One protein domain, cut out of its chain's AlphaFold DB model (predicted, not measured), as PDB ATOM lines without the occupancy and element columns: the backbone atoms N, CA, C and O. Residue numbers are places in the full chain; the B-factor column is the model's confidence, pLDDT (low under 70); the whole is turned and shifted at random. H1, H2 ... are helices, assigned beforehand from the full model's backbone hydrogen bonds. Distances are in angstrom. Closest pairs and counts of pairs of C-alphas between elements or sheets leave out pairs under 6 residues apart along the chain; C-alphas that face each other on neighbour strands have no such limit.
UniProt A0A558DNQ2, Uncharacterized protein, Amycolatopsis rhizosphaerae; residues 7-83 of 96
ATOM      1  N   ARG A   7     176.958 159.027 104.189       90.31
ATOM      2  CA  ARG A   7     176.241 158.772 102.937       90.31
ATOM      3  C   ARG A   7     177.160 158.425 101.770       90.31
ATOM      4  O   ARG A   7     176.805 157.539 100.996       90.31
ATOM      5  N   ASP A   8     178.337 159.045 101.658       91.56
ATOM      6  CA  ASP A   8     179.318 158.649 100.633       91.56
ATOM      7  C   ASP A   8     179.769 157.201 100.840       91.56
ATOM      8  O   ASP A   8     179.865 156.430  99.882       91.56
ATOM      9  N   LEU A   9     180.017 156.814 102.095       93.00
ATOM     10  CA  LEU A   9     180.388 155.444 102.439       93.00
ATOM     11  C   LEU A   9     179.262 154.454 102.107       93.00
ATOM     12  O   LEU A   9     179.518 153.430 101.473       93.00
ATOM     13  N   GLU A  10     178.021 154.755 102.495       93.25
ATOM     14  CA  GLU A  10     176.861 153.909 102.191       93.25
ATOM     15  C   GLU A  10     176.659 153.741 100.680       93.25
ATOM     16  O   GLU A  10     176.386 152.633 100.218       93.25
ATOM     17  N   LEU A  11     176.868 154.802  99.894       92.56
ATOM     18  CA  LEU A  11     176.775 154.749  98.437       92.56
ATOM     19  C   LEU A  11     177.866 153.863  97.815       92.56
ATOM     20  O   LEU A  11     177.570 153.057  96.931       92.56
ATOM     21  N   ILE A  12     179.114 153.973  98.284       93.25
ATOM     22  CA  ILE A  12     180.221 153.119  97.821       93.25
ATOM     23  C   ILE A  12     179.930 151.650  98.142       93.25
ATOM     24  O   ILE A  12     180.074 150.787  97.276       93.25
ATOM     25  N   LEU A  13     179.479 151.362  99.366       92.81
ATOM     26  CA  LEU A  13     179.128 150.005  99.785       92.81
ATOM     27  C   LEU A  13     177.935 149.462  98.996       92.81
ATOM     28  O   LEU A  13     177.935 148.295  98.618       92.81
ATOM     29  N   HIS A  14     176.949 150.303  98.685       90.94
ATOM     30  CA  HIS A  14     175.845 149.921  97.815       90.94
ATOM     31  C   HIS A  14     176.337 149.531  96.414       90.94
ATOM     32  O   HIS A  14     175.986 148.460  95.921       90.94
ATOM     33  N   GLY A  15     177.202 150.348  95.803       91.94
ATOM     34  CA  GLY A  15     177.811 150.041  94.506       91.94
ATOM     35  C   GLY A  15     178.624 148.743  94.525       91.94
ATOM     36  O   GLY A  15     178.531 147.941  93.597       91.94
ATOM     37  N   TYR A  16     179.357 148.489  95.610       92.38
ATOM     38  CA  TYR A  16     180.064 147.226  95.813       92.38
ATOM     39  C   TYR A  16     179.105 146.027  95.896       92.38
ATOM     40  O   TYR A  16     179.316 145.030  95.211       92.38
ATOM     41  N   GLY A  17     178.008 146.143  96.651       89.94
ATOM     42  CA  GLY A  17     176.970 145.109  96.716       89.94
ATOM     43  C   GLY A  17     176.335 144.807  95.353       89.94
ATOM     44  O   GLY A  17     176.119 143.645  95.012       89.94
ATOM     45  N   VAL A  18     176.096 145.837  94.533       90.06
ATOM     46  CA  VAL A  18     175.624 145.664  93.148       90.06
ATOM     47  C   VAL A  18     176.659 144.919  92.303       90.06
ATOM     48  O   VAL A  18     176.291 143.995  91.579       90.06
ATOM     49  N   ALA A  19     177.943 145.267  92.412       92.06
ATOM     50  CA  ALA A  19     179.007 144.587  91.676       92.06
ATOM     51  C   ALA A  19     179.099 143.094  92.037       92.06
ATOM     52  O   ALA A  19     179.184 142.259  91.138       92.06
ATOM     53  N   LEU A  20     179.009 142.739  93.325       90.19
ATOM     54  CA  LEU A  20     178.985 141.337  93.766       90.19
ATOM     55  C   LEU A  20     177.825 140.562  93.128       90.19
ATOM     56  O   LEU A  20     178.033 139.474  92.595       90.19
ATOM     57  N   SER A  21     176.629 141.162  93.118       86.69
ATOM     58  CA  SER A  21     175.431 140.578  92.505       86.69
ATOM     59  C   SER A  21     175.603 140.342  91.001       86.69
ATOM     60  O   SER A  21     175.346 139.245  90.511       86.69
ATOM     61  N   VAL A  22     176.121 141.334  90.265       91.38
ATOM     62  CA  VAL A  22     176.381 141.224  88.815       91.38
ATOM     63  C   VAL A  22     177.400 140.128  88.500       91.38
ATOM     64  O   VAL A  22     177.265 139.431  87.495       91.38
ATOM     65  N   HIS A  23     178.409 139.959  89.353       91.38
ATOM     66  CA  HIS A  23     179.447 138.948  89.175       91.38
ATOM     67  C   HIS A  23     179.096 137.581  89.784       91.38
ATOM     68  O   HIS A  23     179.914 136.666  89.699       91.38
ATOM     69  N   GLY A  24     177.903 137.415  90.368       87.19
ATOM     70  CA  GLY A  24     177.459 136.152  90.966       87.19
ATOM     71  C   GLY A  24     178.316 135.692  92.146       87.19
ATOM     72  O   GLY A  24     178.414 134.493  92.402       87.19
ATOM     73  N   ILE A  25     178.975 136.624  92.838       86.25
ATOM     74  CA  ILE A  25     179.796 136.318  94.007       86.25
ATOM     75  C   ILE A  25     178.862 136.217  95.211       86.25
ATOM     76  O   ILE A  25     178.291 137.221  95.640       86.25
ATOM     77  N   ASP A  26     178.729 135.007  95.756       67.75
ATOM     78  CA  ASP A  26     177.995 134.746  96.998       67.75
ATOM     79  C   ASP A  26     178.839 135.176  98.204       67.75
ATOM     80  O   ASP A  26     179.401 134.368  98.943       67.75
ATOM     81  N   ASP A  27     179.011 136.488  98.346       69.44
ATOM     82  CA  ASP A  27     179.518 137.081  99.572       69.44
ATOM     83  C   ASP A  27     178.324 137.490 100.439       69.44
ATOM     84  O   ASP A  27     177.336 138.053  99.956       69.44
ATOM     85  N   THR A  28     178.407 137.228 101.744       75.25
ATOM     86  CA  THR A  28     177.367 137.632 102.695       75.25
ATOM     87  C   THR A  28     177.472 139.139 102.912       75.25
ATOM     88  O   THR A  28     177.986 139.608 103.928       75.25
ATOM     89  N   PHE A  29     177.003 139.928 101.946       83.88
ATOM     90  CA  PHE A  29     177.100 141.379 101.988       83.88
ATOM     91  C   PHE A  29     176.205 141.952 103.100       83.88
ATOM     92  O   PHE A  29     174.991 142.117 102.964       83.88
ATOM     93  N   VAL A  30     176.818 142.263 104.244       88.19
ATOM     94  CA  VAL A  30     176.101 142.651 105.469       88.19
ATOM     95  C   VAL A  30     175.620 144.106 105.492       88.19
ATOM     96  O   VAL A  30     174.816 144.445 106.359       88.19
ATOM     97  N   PHE A  31     176.082 144.957 104.568       89.94
ATOM     98  CA  PHE A  31     175.899 146.417 104.615       89.94
ATOM     99  C   PHE A  31     174.785 146.965 103.716       89.94
ATOM    100  O   PHE A  31     174.691 148.178 103.521       89.94
ATOM    101  N   ALA A  32     173.918 146.108 103.174       85.06
ATOM    102  CA  ALA A  32     172.769 146.573 102.402       85.06
ATOM    103  C   ALA A  32     171.901 147.540 103.238       85.06
ATOM    104  O   ALA A  32     171.420 147.165 104.309       85.06
ATOM    105  N   ALA A  33     171.701 148.764 102.730       75.56
ATOM    106  CA  ALA A  33     171.210 149.931 103.475       75.56
ATOM    107  C   ALA A  33     169.988 149.664 104.379       75.56
ATOM    108  O   ALA A  33     170.009 150.029 105.549       75.56
ATOM    109  N   GLY A  34     168.953 148.988 103.866       67.44
ATOM    110  CA  GLY A  34     167.716 148.703 104.614       67.44
ATOM    111  C   GLY A  34     167.495 147.236 104.999       67.44
ATOM    112  O   GLY A  34     166.481 146.915 105.610       67.44
ATOM    113  N   GLY A  35     168.395 146.321 104.623       78.44
ATOM    114  CA  GLY A  35     168.132 144.875 104.729       78.44
ATOM    115  C   GLY A  35     169.327 144.004 105.102       78.44
ATOM    116  O   GLY A  35     169.152 142.812 105.375       78.44
ATOM    117  N   GLY A  36     170.525 144.586 105.132       87.38
ATOM    118  CA  GLY A  36     171.750 143.901 105.506       87.38
ATOM    119  C   GLY A  36     171.753 143.512 106.982       87.38
ATOM    120  O   GLY A  36     171.079 144.126 107.812       87.38
ATOM    121  N   ALA A  37     172.528 142.480 107.317       92.00
ATOM    122  CA  ALA A  37     172.649 141.994 108.690       92.00
ATOM    123  C   ALA A  37     173.099 143.092 109.673       92.00
ATOM    124  O   ALA A  37     172.643 143.101 110.813       92.00
ATOM    125  N   PHE A  38     173.923 144.046 109.222       93.06
ATOM    126  CA  PHE A  38     174.327 145.196 110.030       93.06
ATOM    127  C   PHE A  38     173.141 146.117 110.354       93.06
ATOM    128  O   PHE A  38     172.866 146.367 111.525       93.06
ATOM    129  N   ALA A  39     172.385 146.559 109.343       93.38
ATOM    130  CA  ALA A  39     171.230 147.444 109.534       93.38
ATOM    131  C   ALA A  39     170.156 146.804 110.431       93.38
ATOM    132  O   ALA A  39     169.647 147.440 111.352       93.38
ATOM    133  N   LYS A  40     169.873 145.509 110.223       93.12
ATOM    134  CA  LYS A  40     168.948 144.735 111.070       93.12
ATOM    135  C   LYS A  40     169.426 144.649 112.517       93.12
ATOM    136  O   LYS A  40     168.624 144.773 113.437       93.12
ATOM    137  N   TRP A  41     170.726 144.452 112.725       94.44
ATOM    138  CA  TRP A  41     171.306 144.414 114.063       94.44
ATOM    139  C   TRP A  41     171.214 145.774 114.771       94.44
ATOM    140  O   TRP A  41     170.818 145.811 115.936       94.44
ATOM    141  N   VAL A  42     171.506 146.884 114.079       94.62
ATOM    142  CA  VAL A  42     171.362 148.241 114.643       94.62
ATOM    143  C   VAL A  42     169.903 148.506 115.017       94.62
ATOM    144  O   VAL A  42     169.627 148.921 116.142       94.62
ATOM    145  N   GLN A  43     168.966 148.197 114.114       94.56
ATOM    146  CA  GLN A  43     167.531 148.331 114.367       94.56
ATOM    147  C   GLN A  43     167.089 147.523 115.592       94.56
ATOM    148  O   GLN A  43     166.410 148.059 116.460       94.56
ATOM    149  N   ALA A  44     167.492 146.255 115.695       94.06
ATOM    150  CA  ALA A  44     167.127 145.404 116.825       94.06
ATOM    151  C   ALA A  44     167.720 145.899 118.154       94.06
ATOM    152  O   ALA A  44     167.085 145.775 119.197       94.06
ATOM    153  N   ARG A  45     168.935 146.460 118.131       94.19
ATOM    154  CA  ARG A  45     169.620 146.933 119.339       94.19
ATOM    155  C   ARG A  45     169.099 148.276 119.845       94.19
ATOM    156  O   ARG A  45     169.043 148.470 121.056       94.19
ATOM    157  N   HIS A  46     168.788 149.196 118.939       94.31
ATOM    158  CA  HIS A  46     168.503 150.589 119.286       94.31
ATOM    159  C   HIS A  46     167.068 151.034 118.969       94.31
ATOM    160  O   HIS A  46     166.666 152.119 119.374       94.31
ATOM    161  N   GLY A  47     166.290 150.229 118.241       95.06
ATOM    162  CA  GLY A  47     164.936 150.586 117.806       95.06
ATOM    163  C   GLY A  47     164.889 151.640 116.695       95.06
ATOM    164  O   GLY A  47     163.814 152.142 116.376       95.06
ATOM    165  N   TRP A  48     166.031 151.992 116.099       95.44
ATOM    166  CA  TRP A  48     166.115 153.043 115.086       95.44
ATOM    167  C   TRP A  48     165.434 152.635 113.777       95.44
ATOM    168  O   TRP A  48     165.554 151.497 113.314       95.44
ATOM    169  N   SER A  49     164.752 153.589 113.142       93.12
ATOM    170  CA  SER A  49     164.171 153.375 111.816       93.12
ATOM    171  C   SER A  49     165.271 153.222 110.764       93.12
ATOM    172  O   SER A  49     166.141 154.077 110.646       93.12
ATOM    173  N   MET A  50     165.194 152.156 109.964       93.44
ATOM    174  CA  MET A  50     166.100 151.901 108.830       93.44
ATOM    175  C   MET A  50     165.468 152.256 107.477       93.44
ATOM    176  O   MET A  50     166.015 151.911 106.431       93.44
ATOM    177  N   ALA A  51     164.315 152.935 107.472       91.00
ATOM    178  CA  ALA A  51     163.571 153.238 106.245       91.00
ATOM    179  C   ALA A  51     164.394 154.051 105.228       91.00
ATOM    180  O   ALA A  51     164.244 153.864 104.022       91.00
ATOM    181  N   CYS A  52     165.298 154.905 105.717       92.00
ATOM    182  CA  CYS A  52     166.197 155.725 104.901       92.00
ATOM    183  C   CYS A  52     167.640 155.188 104.845       92.00
ATOM    184  O   CYS A  52     168.529 155.897 104.378       92.00
ATOM    185  N   GLY A  53     167.877 153.958 105.309       92.75
ATOM    186  CA  GLY A  53     169.210 153.368 105.415       92.75
ATOM    187  C   GLY A  53     169.907 153.651 106.746       92.75
ATOM    188  O   GLY A  53     169.527 154.550 107.504       92.75
ATOM    189  N   TRP A  54     170.940 152.860 107.036       95.44
ATOM    190  CA  TRP A  54     171.691 152.957 108.285       95.44
ATOM    191  C   TRP A  54     172.507 154.249 108.371       95.44
ATOM    192  O   TRP A  54     172.698 154.746 109.477       95.44
ATOM    193  N   ALA A  55     172.945 154.833 107.248       95.56
ATOM    194  CA  ALA A  55     173.688 156.094 107.297       95.56
ATOM    195  C   ALA A  55     172.813 157.230 107.829       95.56
ATOM    196  O   ALA A  55     173.209 157.939 108.749       95.56
ATOM    197  N   ARG A  56     171.580 157.345 107.315       95.50
ATOM    198  CA  ARG A  56     170.637 158.357 107.794       95.50
ATOM    199  C   ARG A  56     170.262 158.130 109.258       95.50
ATOM    200  O   ARG A  56     170.224 159.079 110.029       95.50
ATOM    201  N   ALA A  57     170.025 156.875 109.639       95.56
ATOM    202  CA  ALA A  57     169.703 156.530 111.018       95.56
ATOM    203  C   ALA A  57     170.827 156.927 111.990       95.56
ATOM    204  O   ALA A  57     170.538 157.449 113.061       95.56
ATOM    205  N   ILE A  58     172.088 156.708 111.613       96.06
ATOM    206  CA  ILE A  58     173.251 157.098 112.416       96.06
ATOM    207  C   ILE A  58     173.379 158.620 112.489       96.06
ATOM    208  O   ILE A  58     173.569 159.139 113.579       96.06
ATOM    209  N   GLU A  59     173.226 159.342 111.375       95.31
ATOM    210  CA  GLU A  59     173.246 160.814 111.369       95.31
ATOM    211  C   GLU A  59     172.177 161.411 112.298       95.31
ATOM    212  O   GLU A  59     172.466 162.341 113.046       95.31
ATOM    213  N   ASP A  60     170.963 160.852 112.291       95.62
ATOM    214  CA  ASP A  60     169.848 161.328 113.118       95.62
ATOM    215  C   ASP A  60     170.040 161.039 114.626       95.62
ATOM    216  O   ASP A  60     169.402 161.692 115.450       95.62
ATOM    217  N   HIS A  61     170.909 160.089 115.003       96.44
ATOM    218  CA  HIS A  61     171.134 159.661 116.398       96.44
ATOM    219  C   HIS A  61     172.582 159.846 116.882       96.44
ATOM    220  O   HIS A  61     172.940 159.340 117.944       96.44
ATOM    221  N   ALA A  62     173.424 160.542 116.117       93.69
ATOM    222  CA  ALA A  62     174.812 160.791 116.498       93.69
ATOM    223  C   ALA A  62     174.939 161.760 117.683       93.69
ATOM    224  O   ALA A  62     175.929 161.709 118.405       93.69
ATOM    225  N   GLU A  63     173.916 162.587 117.927       91.94
ATOM    226  CA  GLU A  63     173.908 163.616 118.973       91.94
ATOM    227  C   GLU A  63     175.165 164.508 118.886       91.94
ATOM    228  O   GLU A  63     175.294 165.287 117.942       91.94
ATOM    229  N   GLU A  64     176.087 164.394 119.847       92.00
ATOM    230  CA  GLU A  64     177.370 165.116 119.887       92.00
ATOM    231  C   GLU A  64     178.553 164.295 119.325       92.00
ATOM    232  O   GLU A  64     179.648 164.830 119.140       92.00
ATOM    233  N   GLU A  65     178.359 162.998 119.055       92.81
ATOM    234  CA  GLU A  65     179.359 162.118 118.440       92.81
ATOM    235  C   GLU A  65     179.461 162.413 116.933       92.81
ATOM    236  O   GLU A  65     178.480 162.716 116.256       92.81
ATOM    237  N   GLU A  66     180.665 162.315 116.369       93.31
ATOM    238  CA  GLU A  66     180.828 162.426 114.920       93.31
ATOM    239  C   GLU A  66     180.209 161.178 114.238       93.31
ATOM    240  O   GLU A  66     180.511 160.053 114.651       93.31
ATOM    241  N   PRO A  67     179.334 161.318 113.218       93.94
ATOM    242  CA  PRO A  67     178.580 160.188 112.661       93.94
ATOM    243  C   PRO A  67     179.441 159.028 112.146       93.94
ATOM    244  O   PRO A  67     179.048 157.862 112.255       93.94
ATOM    245  N   LEU A  68     180.617 159.313 111.581       92.31
ATOM    246  CA  LEU A  68     181.528 158.279 111.105       92.31
ATOM    247  C   LEU A  68     182.201 157.533 112.272       92.31
ATOM    248  O   LEU A  68     182.341 156.310 112.207       92.31
ATOM    249  N   ALA A  69     182.546 158.222 113.361       93.12
ATOM    250  CA  ALA A  69     183.009 157.608 114.603       93.12
ATOM    251  C   ALA A  69     181.939 156.683 115.212       93.12
ATOM    252  O   ALA A  69     182.239 155.522 115.510       93.12
ATOM    253  N   LEU A  70     180.682 157.142 115.280       95.75
ATOM    254  CA  LEU A  70     179.551 156.325 115.731       95.75
ATOM    255  C   LEU A  70     179.389 155.069 114.863       95.75
ATOM    256  O   LEU A  70     179.214 153.962 115.380       95.75
ATOM    257  N   PHE A  71     179.500 155.206 113.539       95.38
ATOM    258  CA  PHE A  71     179.465 154.064 112.630       95.38
ATOM    259  C   PHE A  71     180.558 153.034 112.929       95.38
ATOM    260  O   PHE A  71     180.249 151.846 113.043       95.38
ATOM    261  N   TYR A  72     181.817 153.457 113.084       93.56
ATOM    262  CA  TYR A  72     182.908 152.523 113.374       93.56
ATOM    263  C   TYR A  72     182.731 151.834 114.728       93.56
ATOM    264  O   TYR A  72     182.918 150.623 114.823       93.56
ATOM    265  N   ARG A  73     182.263 152.560 115.747       95.12
ATOM    266  CA  ARG A  73     181.941 151.979 117.054       95.12
ATOM    267  C   ARG A  73     180.843 150.917 116.960       95.12
ATOM    268  O   ARG A  73     180.987 149.825 117.507       95.12
ATOM    269  N   LEU A  74     179.755 151.202 116.242       95.81
ATOM    270  CA  LEU A  74     178.678 150.234 115.994       95.81
ATOM    271  C   LEU A  74     179.177 149.015 115.208       95.81
ATOM    272  O   LEU A  74     178.753 147.888 115.470       95.81
ATOM    273  N   LEU A  75     180.079 149.232 114.252       94.69
ATOM    274  CA  LEU A  75     180.678 148.174 113.450       94.69
ATOM    275  C   LEU A  75     181.558 147.242 114.293       94.69
ATOM    276  O   LEU A  75     181.468 146.019 114.145       94.69
ATOM    277  N   ASP A  76     182.368 147.788 115.192       95.12
ATOM    278  CA  ASP A  76     183.210 146.996 116.089       95.12
ATOM    279  C   ASP A  76     182.369 146.209 117.105       95.12
ATOM    280  O   ASP A  76     182.615 145.018 117.329       95.12
ATOM    281  N   ASP A  77     181.294 146.804 117.625       94.81
ATOM    282  CA  ASP A  77     180.304 146.118 118.462       94.81
ATOM    283  C   ASP A  77     179.628 144.947 117.724       94.81
ATOM    284  O   ASP A  77     179.458 143.850 118.276       94.81
ATOM    285  N   TYR A  78     179.226 145.170 116.470       93.38
ATOM    286  CA  TYR A  78     178.620 144.152 115.612       93.38
ATOM    287  C   TYR A  78     179.586 142.986 115.351       93.38
ATOM    288  O   TYR A  78     179.199 141.817 115.451       93.38
ATOM    289  N   ARG A  79     180.861 143.282 115.069       90.56
ATOM    290  CA  ARG A  79     181.917 142.278 114.845       90.56
ATOM    291  C   ARG A  79     182.241 141.480 116.103       90.56
ATOM    292  O   ARG A  79     182.368 140.257 116.028       90.56
ATOM    293  N   SER A  80     182.319 142.144 117.254       91.06
ATOM    294  CA  SER A  80     182.646 141.506 118.534       91.06
ATOM    295  C   SER A  80     181.614 140.441 118.908       91.06
ATOM    296  O   SER A  80     181.974 139.336 119.295       91.06
ATOM    297  N   ARG A  81     180.321 140.711 118.681       81.00
ATOM    298  CA  ARG A  81     179.240 139.735 118.922       81.00
ATOM    299  C   ARG A  81     179.293 138.515 118.010       81.00
ATOM    300  O   ARG A  81     178.905 137.435 118.430       81.00
ATOM    301  N   ARG A  82     179.744 138.682 116.765       75.25
ATOM    302  CA  ARG A  82     179.899 137.565 115.820       75.25
ATOM    303  C   ARG A  82     181.142 136.721 116.082       75.25
ATOM    304  O   ARG A  82     181.190 135.582 115.635       75.25
ATOM    305  N   SER A  83     182.135 137.287 116.761       67.25
ATOM    306  CA  SER A  83     183.403 136.615 117.061       67.25
ATOM    307  C   SER A  83     183.350 135.807 118.359       67.25
ATOM    308  O   SER A  83     184.300 135.090 118.655       67.25
TER     309      SER A  83
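Overview. This is residues 7 to 83 of the 96 residues of an uncharacterized protein of Amycolatopsis rhizosphaerae (UniProt A0A558DNQ2). Two long helices, H1 and H4, spread apart like a V from the short helix H3, each with its first residues at H3, H1 near Ala 55 and H4 near Glu 59. The fourth helix, H2, packs crosswise on H4, and the long link of residues 23 to 36 folds back from the far end of H1 to H2. The 77 printed residues hold four named helices, in the order H1, H2, H3, H4, and no named strand, an all-helix class. The whole is compact, with a radius of gyration of the C-alphas of 12.6 A and spans of 40 by 28 by 20 A.

Along the chain. Find C-alpha 7 at (176.241, 158.772, 102.937); from there H1, residues 7 to 22, runs 22.5 A to C-alpha 22 at (176.381, 141.224, 88.815). Look next at H4, residues 67 to 82, 22.9 A long, which ends at C-alpha 82 at (179.899, 137.565, 115.820). Between them in the chain come H2, residues 37 to 46, and H3, residues 54 to 61.

Arrangement. Start at residues 7 to 10 of H1, which alone touch H3, only just, with 3 pairs of C-alphas within 8 A; the closest C-alphas, of Arg 7 and Ala 55, are 5.7 A apart. H1 and H3 run opposite ways at a shallow tilt of 20 degrees. H3 touches H4 at residues 67 to 71 alone, closest at the C-alphas of Glu 59 and Pro 67, 5.5 A, with a steep tilt of 63 degrees. Residues 74 to 78 of H4 alone touch H2, about perpendicular at 78 degrees; the closest C-alphas, of Phe 38 and Tyr 78, are 7.1 A apart. H2 and H3 are close but not clearly touching, with the C-alphas of Ala 39 and Trp 54 closest at 5.7 A. H1 is apart from H4 and from H2. In H1, H2, H3 and H4 every O i to N i+4 pair is within hydrogen-bond range.

Size, cuts and confidence. The C-alphas farthest apart, of Gly 24 and Glu 64, are 40.9 A from each other. The printed part has no cut; the link from H1 to H2 is long, with 14 residues. Look for low confidence, pLDDT under 70, at residues 26 to 27, 34 and 83.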